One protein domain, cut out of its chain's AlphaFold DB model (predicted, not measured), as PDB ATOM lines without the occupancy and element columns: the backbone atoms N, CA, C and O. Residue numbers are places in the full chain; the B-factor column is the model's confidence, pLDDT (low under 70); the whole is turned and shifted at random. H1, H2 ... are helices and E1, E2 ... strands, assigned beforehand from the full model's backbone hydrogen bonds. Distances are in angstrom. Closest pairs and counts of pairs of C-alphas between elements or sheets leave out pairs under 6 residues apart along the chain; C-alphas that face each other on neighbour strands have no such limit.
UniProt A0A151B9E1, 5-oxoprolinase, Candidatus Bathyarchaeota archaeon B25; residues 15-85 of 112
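Overview. This is residues 15 to 85 of the 112 residues of the protein "5-oxoprolinase" of Candidatus Bathyarchaeota archaeon B25 (UniProt A0A151B9E1). A hairpin of two strands, E1 and E2, makes one end of an elongated shape; the short helices H1 and H2 form a helical hairpin beside it, with H1 nearer E2, and the longest helix, H3, leads from E2 back toward the other end, where residues 71 to 85 wind on with no named element. The printed part has 71 residues, with three named helices and two named strands in the order H1, H2, E1, E2, H3. The sheet, E1 - E2, is antiparallel, and the class is mixed, helices and strands. The whole is only just compact, close to loose, with a radius of gyration of the C-alphas of 12.9 A and spans of 40 by 24 by 16 A.

Along the chain. Begin at C-alpha 44, at (18.138, -74.944, -94.773), where E1 starts; it covers residues 44 to 48 and is 11.8 A long. E2 comes back over residues 53 to 56, 10.4 A. Find C-alpha 58 at (19.698, -81.081, -88.532); from there H3, residues 58 to 70, runs 18.8 A to C-alpha 70 at (1.945, -87.318, -88.403). Earlier in the chain look for H1, residues 19 to 27, 12.5 A, beginning at C-alpha 19 at (19.206, -83.685, -96.266), and H2, residues 33 to 38, 8.7 A.

Arrangement. Look first across the hairpin E1 and E2, whose directions differ by 160 degrees. N 45 and O 55 are 2.8 A apart and N 55 and O 45 are 2.9 A apart, both within hydrogen-bond range, and C-alphas 44 and 56 face each other at 4.6 A. From this sheet go to H1: it has 6 pairs of C-alphas within 8 A of E2, the closest being those of Leu 23 and Val 56, 7.0 A. The closest C-alphas of H2 and E1 are those of Leu 33 and Ile 44, 6.9 A. H1 and H2 form a helical hairpin: they touch, run opposite ways at a steep tilt of 39 degrees, and come closest at the C-alphas of Val 26 and Leu 33, 6.6 A. H3 touches no helix but is near H2, with 6 pairs of C-alphas within 10 A. H1 and H3 are only just apart, their closest C-alphas 8.1 A from each other. In H1, H2 and H3 every O i to N i+4 pair is within hydrogen-bond range.

Size, cuts and confidence. Find the two C-alphas farthest apart, those of Glu 50 and Leu 85, at 41.1 A. The printed part has no cut, and the four links between its named elements are tight. Look to residues 77 to 80 and 83 to 85 for pLDDT under 70; the mean of the printed part is 84.3.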
ATOM      1  N   ARG A  15      10.775 -87.500 -97.992       86.00
ATOM      2  CA  ARG A  15      11.264 -87.246 -96.627       86.00
ATOM      3  C   ARG A  15      12.343 -88.237 -96.183       86.00
ATOM      4  O   ARG A  15      13.008 -87.995 -95.176       86.00
ATOM      5  N   GLU A  16      12.520 -89.337 -96.911       85.94
ATOM      6  CA  GLU A  16      13.593 -90.314 -96.685       85.94
ATOM      7  C   GLU A  16      14.900 -89.924 -97.391       85.94
ATOM      8  O   GLU A  16      15.949 -90.490 -97.091       85.94
ATOM      9  N   ARG A  17      14.865 -88.930 -98.291       88.69
ATOM     10  CA  ARG A  17      16.060 -88.424 -98.979       88.69
ATOM     11  C   ARG A  17      17.045 -87.808 -97.981       88.69
ATOM     12  O   ARG A  17      16.644 -87.167 -97.003       88.69
ATOM     13  N   ASP A  18      18.336 -87.978 -98.252       90.50
ATOM     14  CA  ASP A  18      19.409 -87.362 -97.472       90.50
ATOM     15  C   ASP A  18      19.286 -85.822 -97.500       90.50
ATOM     16  O   ASP A  18      19.228 -85.246 -98.594       90.50
ATOM     17  N   PRO A  19      19.218 -85.143 -96.337       91.62
ATOM     18  CA  PRO A  19      19.206 -83.685 -96.266       91.62
ATOM     19  C   PRO A  19      20.363 -83.001 -97.007       91.62
ATOM     20  O   PRO A  19      20.155 -81.929 -97.573       91.62
ATOM     21  N   GLU A  20      21.553 -83.608 -97.052       91.12
ATOM     22  CA  GLU A  20      22.716 -83.026 -97.739       91.12
ATOM     23  C   GLU A  20      22.524 -82.993 -99.261       91.12
ATOM     24  O   GLU A  20      22.885 -82.020 -99.925       91.12
ATOM     25  N   LEU A  21      21.878 -84.022 -99.823       90.81
ATOM     26  CA  LEU A  21      21.531 -84.045-101.246       90.81
ATOM     27  C   LEU A  21      20.478 -82.987-101.583       90.81
ATOM     28  O   LEU A  21      20.556 -82.367-102.637       90.81
ATOM     29  N   VAL A  22      19.520 -82.753-100.682       90.62
ATOM     30  CA  VAL A  22      18.505 -81.701-100.849       90.62
ATOM     31  C   VAL A  22      19.145 -80.312-100.798       90.62
ATOM     32  O   VAL A  22      18.782 -79.450-101.592       90.62
ATOM     33  N   LEU A  23      20.122 -80.094 -99.911       91.00
ATOM     34  CA  LEU A  23      20.885 -78.844 -99.876       91.00
ATOM     35  C   LEU A  23      21.626 -78.610-101.194       91.00
ATOM     36  O   LEU A  23      21.574 -77.507-101.731       91.00
ATOM     37  N   LYS A  24      22.247 -79.650-101.756       91.44
ATOM     38  CA  LYS A  24      22.896 -79.549-103.063       91.44
ATOM     39  C   LYS A  24      21.904 -79.189-104.174       91.44
ATOM     40  O   LYS A  24      22.196 -78.308-104.973       91.44
ATOM     41  N   ASP A  25      20.719 -79.800-104.182       90.44
ATOM     42  CA  ASP A  25      19.670 -79.490-105.162       90.44
ATOM     43  C   ASP A  25      19.201 -78.016-105.057       90.44
ATOM     44  O   ASP A  25      18.857 -77.399-106.069       90.44
ATOM     45  N   VAL A  26      19.212 -77.428-103.850       90.12
ATOM     46  CA  VAL A  26      18.953 -75.990-103.632       90.12
ATOM     47  C   VAL A  26      20.107 -75.131-104.149       90.12
ATOM     48  O   VAL A  26      19.861 -74.155-104.853       90.12
ATOM     49  N   MET A  27      21.356 -75.497-103.843       88.81
ATOM     50  CA  MET A  27      22.547 -74.776-104.313       88.81
ATOM     51  C   MET A  27      22.643 -74.748-105.840       88.81
ATOM     52  O   MET A  27      22.995 -73.726-106.420       88.81
ATOM     53  N   ASP A  28      22.286 -75.857-106.486       89.00
ATOM     54  CA  ASP A  28      22.277 -75.984-107.942       89.00
ATOM     55  C   ASP A  28      21.042 -75.294-108.579       89.00
ATOM     56  O   ASP A  28      20.906 -75.268-109.804       89.00
ATOM     57  N   GLY A  29      20.119 -74.749-107.773       86.75
ATOM     58  CA  GLY A  29      18.927 -74.025-108.229       86.75
ATOM     59  C   GLY A  29      17.816 -74.909-108.806       86.75
ATOM     60  O   GLY A  29      16.910 -74.407-109.472       86.75
ATOM     61  N   TRP A  30      17.861 -76.224-108.567       87.44
ATOM     62  CA  TRP A  30      16.847 -77.167-109.055       87.44
ATOM     63  C   TRP A  30      15.553 -77.070-108.254       87.44
ATOM     64  O   TRP A  30      14.467 -77.309-108.786       87.44
ATOM     65  N   ILE A  31      15.668 -76.728-106.971       89.94
ATOM     66  CA  ILE A  31      14.544 -76.567-106.053       89.94
ATOM     67  C   ILE A  31      14.701 -75.291-105.225       89.94
ATOM     68  O   ILE A  31      15.805 -74.839-104.940       89.94
ATOM     69  N   SER A  32      13.575 -74.711-104.812       90.56
ATOM     70  CA  SER A  32      13.560 -73.570-103.896       90.56
ATOM     71  C   SER A  32      13.710 -74.010-102.435       90.56
ATOM     72  O   SER A  32      13.374 -75.142-102.077       90.56
ATOM     73  N   LEU A  33      14.123 -73.083-101.563       90.50
ATOM     74  CA  LEU A  33      14.145 -73.282-100.103       90.50
ATOM     75  C   LEU A  33      12.765 -73.682 -99.554       90.50
ATOM     76  O   LEU A  33      12.648 -74.526 -98.666       90.50
ATOM     77  N   GLU A  34      11.703 -73.112-100.122       90.69
ATOM     78  CA  GLU A  34      10.329 -73.457 -99.763       90.69
ATOM     79  C   GLU A  34       9.987 -74.906-100.144       90.69
ATOM     80  O   GLU A  34       9.383 -75.631 -99.351       90.69
ATOM     81  N   CYS A  35      10.424 -75.364-101.322       88.50
ATOM     82  CA  CYS A  35      10.260 -76.753-101.749       88.50
ATOM     83  C   CYS A  35      11.046 -77.717-100.844       88.50
ATOM     84  O   CYS A  35      10.497 -78.730-100.399       88.50
ATOM     85  N   ALA A  36      12.293 -77.376-100.495       90.88
ATOM     86  CA  ALA A  36      13.111 -78.152 -99.561       90.88
ATOM     87  C   ALA A  36      12.395 -78.362 -98.213       90.88
ATOM     88  O   ALA A  36      12.307 -79.491 -97.718       90.88
ATOM     89  N   ARG A  37      11.781 -77.304 -97.670       91.19
ATOM     90  CA  ARG A  37      11.035 -77.368 -96.408       91.19
ATOM     91  C   ARG A  37       9.720 -78.135 -96.523       91.19
ATOM     92  O   ARG A  37       9.451 -79.004 -95.700       91.19
ATOM     93  N   ASN A  38       8.892 -77.818 -97.515       88.38
ATOM     94  CA  ASN A  38       7.519 -78.326 -97.581       88.38
ATOM     95  C   ASN A  38       7.437 -79.769 -98.103       88.38
ATOM     96  O   ASN A  38       6.564 -80.527 -97.676       88.38
ATOM     97  N   VAL A  39       8.334 -80.157 -99.016       87.31
ATOM     98  CA  VAL A  39       8.294 -81.466 -99.689       87.31
ATOM     99  C   VAL A  39       9.239 -82.457 -99.023       87.31
ATOM    100  O   VAL A  39       8.813 -83.525 -98.585       87.31
ATOM    101  N   TYR A  40      10.514 -82.087 -98.901       89.00
ATOM    102  CA  TYR A  40      11.561 -82.956 -98.352       89.00
ATOM    103  C   TYR A  40      11.655 -82.899 -96.824       89.00
ATOM    104  O   TYR A  40      12.309 -83.737 -96.192       89.00
ATOM    105  N   GLY A  41      11.003 -81.908 -96.217       90.75
ATOM    106  CA  GLY A  41      11.044 -81.693 -94.783       90.75
ATOM    107  C   GLY A  41      12.406 -81.221 -94.276       90.75
ATOM    108  O   GLY A  41      12.739 -81.507 -93.131       90.75
ATOM    109  N   VAL A  42      13.211 -80.575 -95.126       92.50
ATOM    110  CA  VAL A  42      14.575 -80.135 -94.803       92.50
ATOM    111  C   VAL A  42      14.584 -78.635 -94.554       92.50
ATOM    112  O   VAL A  42      14.102 -77.856 -95.373       92.50
ATOM    113  N   VAL A  43      15.131 -78.231 -93.411       92.56
ATOM    114  CA  VAL A  43      15.295 -76.824 -93.044       92.56
ATOM    115  C   VAL A  43      16.721 -76.411 -93.382       92.56
ATOM    116  O   VAL A  43      17.674 -76.958 -92.829       92.56
ATOM    117  N   ILE A  44      16.852 -75.472 -94.315       91.31
ATOM    118  CA  ILE A  44      18.138 -74.944 -94.773       91.31
ATOM    119  C   ILE A  44      18.229 -73.492 -94.324       91.31
ATOM    120  O   ILE A  44      17.359 -72.682 -94.650       91.31
ATOM    121  N   ASN A  45      19.284 -73.185 -93.580       89.31
ATOM    122  CA  ASN A  45      19.639 -71.837 -93.184       89.31
ATOM    123  C   ASN A  45      20.549 -71.235 -94.250       89.31
ATOM    124  O   ASN A  45      21.554 -71.826 -94.649       89.31
ATOM    125  N   VAL A  46      20.172 -70.050 -94.708       86.75
ATOM    126  CA  VAL A  46      20.964 -69.260 -95.641       86.75
ATOM    127  C   VAL A  46      21.897 -68.391 -94.812       86.75
ATOM    128  O   VAL A  46      21.432 -67.524 -94.072       86.75
ATOM    129  N   ILE A  47      23.198 -68.665 -94.886       85.19
ATOM    130  CA  ILE A  47      24.213 -67.885 -94.171       85.19
ATOM    131  C   ILE A  47      24.649 -66.718 -95.054       85.19
ATOM    132  O   ILE A  47      24.676 -65.578 -94.598       85.19
ATOM    133  N   ASP A  48      24.954 -67.010 -96.318       79.94
ATOM    134  CA  ASP A  48      25.369 -66.022 -97.309       79.94
ATOM    135  C   ASP A  48      24.995 -66.514 -98.717       79.94
ATOM    136  O   ASP A  48      25.544 -67.502 -99.212       79.94
ATOM    137  N   GLU A  49      24.036 -65.838 -99.356       76.38
ATOM    138  CA  GLU A  49      23.585 -66.173-100.714       76.38
ATOM    139  C   GLU A  49      24.663 -65.892-101.766       76.38
ATOM    140  O   GLU A  49      24.775 -66.645-102.733       76.38
ATOM    141  N   GLU A  50      25.484 -64.852-101.578       76.06
ATOM    142  CA  GLU A  50      26.521 -64.455-102.538       76.06
ATOM    143  C   GLU A  50      27.709 -65.422-102.509       76.06
ATOM    144  O   GLU A  50      28.327 -65.688-103.543       76.06
ATOM    145  N   ALA A  51      27.996 -66.001-101.340       78.12
ATOM    146  CA  ALA A  51      29.028 -67.021-101.164       78.12
ATOM    147  C   ALA A  51      28.519 -68.465-101.358       78.12
ATOM    148  O   ALA A  51      29.291 -69.409-101.172       78.12
ATOM    149  N   CYS A  52      27.239 -68.656-101.701       73.31
ATOM    150  CA  CYS A  52      26.576 -69.963-101.722       73.31
ATOM    151  C   CYS A  52      26.755 -70.753-100.406       73.31
ATOM    152  O   CYS A  52      26.892 -71.979-100.418       73.31
ATOM    153  N   ALA A  53      26.775 -70.058 -99.268       80.88
ATOM    154  CA  ALA A  53      26.911 -70.661 -97.952       80.88
ATOM    155  C   ALA A  53      25.526 -71.011 -97.393       80.88
ATOM    156  O   ALA A  53      24.785 -70.154 -96.902       80.88
ATOM    157  N   TYR A  54      25.201 -72.300 -97.454       86.81
ATOM    158  CA  TYR A  54      23.977 -72.876 -96.912       86.81
ATOM    159  C   TYR A  54      24.330 -73.920 -95.857       86.81
ATOM    160  O   TYR A  54      25.298 -74.665 -96.012       86.81
ATOM    161  N   GLU A  55      23.521 -74.013 -94.809       88.12
ATOM    162  CA  GLU A  55      23.689 -75.015 -93.759       88.12
ATOM    163  C   GLU A  55      22.366 -75.732 -93.492       88.12
ATOM    164  O   GLU A  55      21.308 -75.108 -93.397       88.12
ATOM    165  N   VAL A  56      22.411 -77.060 -93.376       89.31
ATOM    166  CA  VAL A  56      21.238 -77.842 -92.972       89.31
ATOM    167  C   VAL A  56      21.087 -77.769 -91.460       89.31
ATOM    168  O   VAL A  56      21.944 -78.255 -90.722       89.31
ATOM    169  N   ASP A  57      19.944 -77.278 -90.989       91.19
ATOM    170  CA  ASP A  57      19.574 -77.406 -89.585       91.19
ATOM    171  C   ASP A  57      19.076 -78.831 -89.323       91.19
ATOM    172  O   ASP A  57      17.924 -79.190 -89.593       91.19
ATOM    173  N   GLN A  58      19.973 -79.673 -88.814       89.06
ATOM    174  CA  GLN A  58      19.698 -81.081 -88.532       89.06
ATOM    175  C   GLN A  58      18.627 -81.263 -87.444       89.06
ATOM    176  O   GLN A  58      17.834 -82.208 -87.512       89.06
ATOM    177  N   GLU A  59      18.572 -80.382 -86.444       90.62
ATOM    178  CA  GLU A  59      17.594 -80.486 -85.357       90.62
ATOM    179  C   GLU A  59      16.198 -80.075 -85.826       90.62
ATOM    180  O   GLU A  59      15.224 -80.799 -85.588       90.62
ATOM    181  N   ALA A  60      16.096 -78.946 -86.529       89.69
ATOM    182  CA  ALA A  60      14.839 -78.477 -87.094       89.69
ATOM    183  C   ALA A  60      14.326 -79.431 -88.178       89.69
ATOM    184  O   ALA A  60      13.135 -79.740 -88.199       89.69
ATOM    185  N   THR A  61      15.213 -79.976 -89.017       90.69
ATOM    186  CA  THR A  61      14.870 -80.990 -90.027       90.69
ATOM    187  C   THR A  61      14.293 -82.250 -89.384       90.69
ATOM    188  O   THR A  61      13.267 -82.759 -89.837       90.69
ATOM    189  N   LYS A  62      14.884 -82.748 -88.288       89.94
ATOM    190  CA  LYS A  62      14.339 -83.909 -87.562       89.94
ATOM    191  C   LYS A  62      12.949 -83.626 -86.997       89.94
ATOM    192  O   LYS A  62      12.033 -84.405 -87.256       89.94
ATOM    193  N   LYS A  63      12.772 -82.500 -86.297       90.81
ATOM    194  CA  LYS A  63      11.469 -82.093 -85.741       90.81
ATOM    195  C   LYS A  63      10.412 -81.952 -86.833       90.81
ATOM    196  O   LYS A  63       9.317 -82.492 -86.709       90.81
ATOM    197  N   LEU A  64      10.763 -81.295 -87.935       89.00
ATOM    198  CA  LEU A  64       9.847 -81.058 -89.041       89.00
ATOM    199  C   LEU A  64       9.474 -82.370 -89.748       89.00
ATOM    200  O   LEU A  64       8.306 -82.590 -90.053       89.00
ATOM    201  N   ARG A  65      10.414 -83.307 -89.922       89.12
ATOM    202  CA  ARG A  65      10.112 -84.655 -90.434       89.12
ATOM    203  C   ARG A  65       9.224 -85.461 -89.489       89.12
ATOM    204  O   ARG A  65       8.362 -86.198 -89.965       89.12
ATOM    205  N   GLU A  66       9.396 -85.338 -88.175       88.25
ATOM    206  CA  GLU A  66       8.515 -85.979 -87.191       88.25
ATOM    207  C   GLU A  66       7.092 -85.412 -87.227       88.25
ATOM    208  O   GLU A  66       6.123 -86.171 -87.189       88.25
ATOM    209  N   GLU A  67       6.945 -84.094 -87.352       88.00
ATOM    210  CA  GLU A  67       5.645 -83.444 -87.532       88.00
ATOM    211  C   GLU A  67       4.989 -83.862 -88.849       88.00
ATOM    212  O   GLU A  67       3.825 -84.261 -88.870       88.00
ATOM    213  N   LEU A  68       5.756 -83.866 -89.938       83.75
ATOM    214  CA  LEU A  68       5.287 -84.290 -91.249       83.75
ATOM    215  C   LEU A  68       4.919 -85.778 -91.283       83.75
ATOM    216  O   LEU A  68       3.973 -86.145 -91.973       83.75
ATOM    217  N   LYS A  69       5.581 -86.651 -90.515       82.00
ATOM    218  CA  LYS A  69       5.174 -88.061 -90.386       82.00
ATOM    219  C   LYS A  69       3.773 -88.226 -89.795       82.00
ATOM    220  O   LYS A  69       3.096 -89.190 -90.139       82.00
ATOM    221  N   LYS A  70       3.315 -87.296 -88.947       82.75
ATOM    222  CA  LYS A  70       1.945 -87.318 -88.403       82.75
ATOM    223  C   LYS A  70       0.894 -87.019 -89.473       82.75
ATOM    224  O   LYS A  70      -0.250 -87.431 -89.306       82.75
ATOM    225  N   ASN A  71       1.273 -86.340 -90.559       80.94
ATOM    226  CA  ASN A  71       0.395 -86.047 -91.687       80.94
ATOM    227  C   ASN A  71       0.934 -86.687 -92.987       80.94
ATOM    228  O   ASN A  71       1.801 -86.110 -93.662       80.94
ATOM    229  N   PRO A  72       0.475 -87.904 -93.337       77.31
ATOM    230  CA  PRO A  72       0.963 -88.599 -94.520       77.31
ATOM    231  C   PRO A  72       0.631 -87.812 -95.790       77.31
ATOM    232  O   PRO A  72      -0.414 -87.169 -95.894       77.31
ATOM    233  N   LEU A  73       1.534 -87.872 -96.769       77.12
ATOM    234  CA  LEU A  73       1.292 -87.277 -98.078       77.12
ATOM    235  C   LEU A  73       0.070 -87.948 -98.733       77.12
ATOM    236  O   LEU A  73      -0.047 -89.177 -98.677       77.12
ATOM    237  N   PRO A  74      -0.834 -87.176 -99.360       74.81
ATOM    238  CA  PRO A  74      -1.947 -87.753-100.099       74.81
ATOM    239  C   PRO A  74      -1.431 -88.563-101.296       74.81
ATOM    240  O   PRO A  74      -0.459 -88.188-101.955       74.81
ATOM    241  N   GLU A  75      -2.093 -89.683-101.581       75.19
ATOM    242  CA  GLU A  75      -1.775 -90.526-102.737       75.19
ATOM    243  C   GLU A  75      -2.262 -89.867-104.039       75.19
ATOM    244  O   GLU A  75      -3.365 -89.316-104.088       75.19
ATOM    245  N   GLY A  76      -1.465 -89.949-105.109       71.75
ATOM    246  CA  GLY A  76      -1.888 -89.499-106.436       71.75
ATOM    247  C   GLY A  76      -0.750 -89.242-107.426       71.75
ATOM    248  O   GLY A  76       0.374 -89.698-107.238       71.75
ATOM    249  N   LEU A  77      -1.080 -88.576-108.537       67.50
ATOM    250  CA  LEU A  77      -0.179 -88.329-109.676       67.50
ATOM    251  C   LEU A  77       0.430 -86.916-109.673       67.50
ATOM    252  O   LEU A  77       1.159 -86.556-110.594       67.50
ATOM    253  N   GLY A  78       0.093 -86.090-108.680       66.06
ATOM    254  CA  GLY A  78       0.641 -84.746-108.532       66.06
ATOM    255  C   GLY A  78       2.104 -84.754-108.087       66.06
ATOM    256  O   GLY A  78       2.570 -85.693-107.451       66.06
ATOM    257  N   SER A  79       2.813 -83.656-108.350       57.53
ATOM    258  CA  SER A  79       4.236 -83.485-108.005       57.53
ATOM    259  C   SER A  79       4.558 -83.604-106.509       57.53
ATOM    260  O   SER A  79       5.698 -83.873-106.151       57.53
ATOM    261  N   HIS A  80       3.559 -83.437-105.641       64.88
ATOM    262  CA  HIS A  80       3.685 -83.498-104.179       64.88
ATOM    263  C   HIS A  80       3.020 -84.748-103.579       64.88
ATOM    264  O   HIS A  80       2.781 -84.809-102.375       64.88
ATOM    265  N   GLN A  81       2.633 -85.706-104.423       74.44
ATOM    266  CA  GLN A  81       1.883 -86.893-104.031       74.44
ATOM    267  C   GLN A  81       2.747 -88.138-104.190       74.44
ATOM    268  O   GLN A  81       3.594 -88.221-105.078       74.44
ATOM    269  N   VAL A  82       2.525 -89.127-103.326       72.50
ATOM    270  CA  VAL A  82       3.226 -90.407-103.451       72.50
ATOM    271  C   VAL A  82       2.665 -91.149-104.656       72.50
ATOM    272  O   VAL A  82       1.453 -91.374-104.747       72.50
ATOM    273  N   HIS A  83       3.558 -91.554-105.562       69.62
ATOM    274  CA  HIS A  83       3.154 -92.268-106.761       69.62
ATOM    275  C   HIS A  83       2.523 -93.624-106.390       69.62
ATOM    276  O   HIS A  83       3.136 -94.424-105.672       69.62
ATOM    277  N   PRO A  84       1.333 -93.952-106.919       67.94
ATOM    278  CA  PRO A  84       0.578 -95.135-106.505       67.94
ATOM    279  C   PRO A  84       1.259 -96.469-106.865       67.94
ATOM    280  O   PRO A  84       0.920 -97.497-106.282       67.94
ATOM    281  N   LEU A  85       2.251 -96.473-107.771       65.56
ATOM    282  CA  LEU A  85       3.031 -97.680-108.130       65.56
ATOM    283  C   LEU A  85       3.849 -98.262-106.966       65.56
ATOM    284  O   LEU A  85       4.270 -99.411-107.056       65.56
TER     285      LEU A  85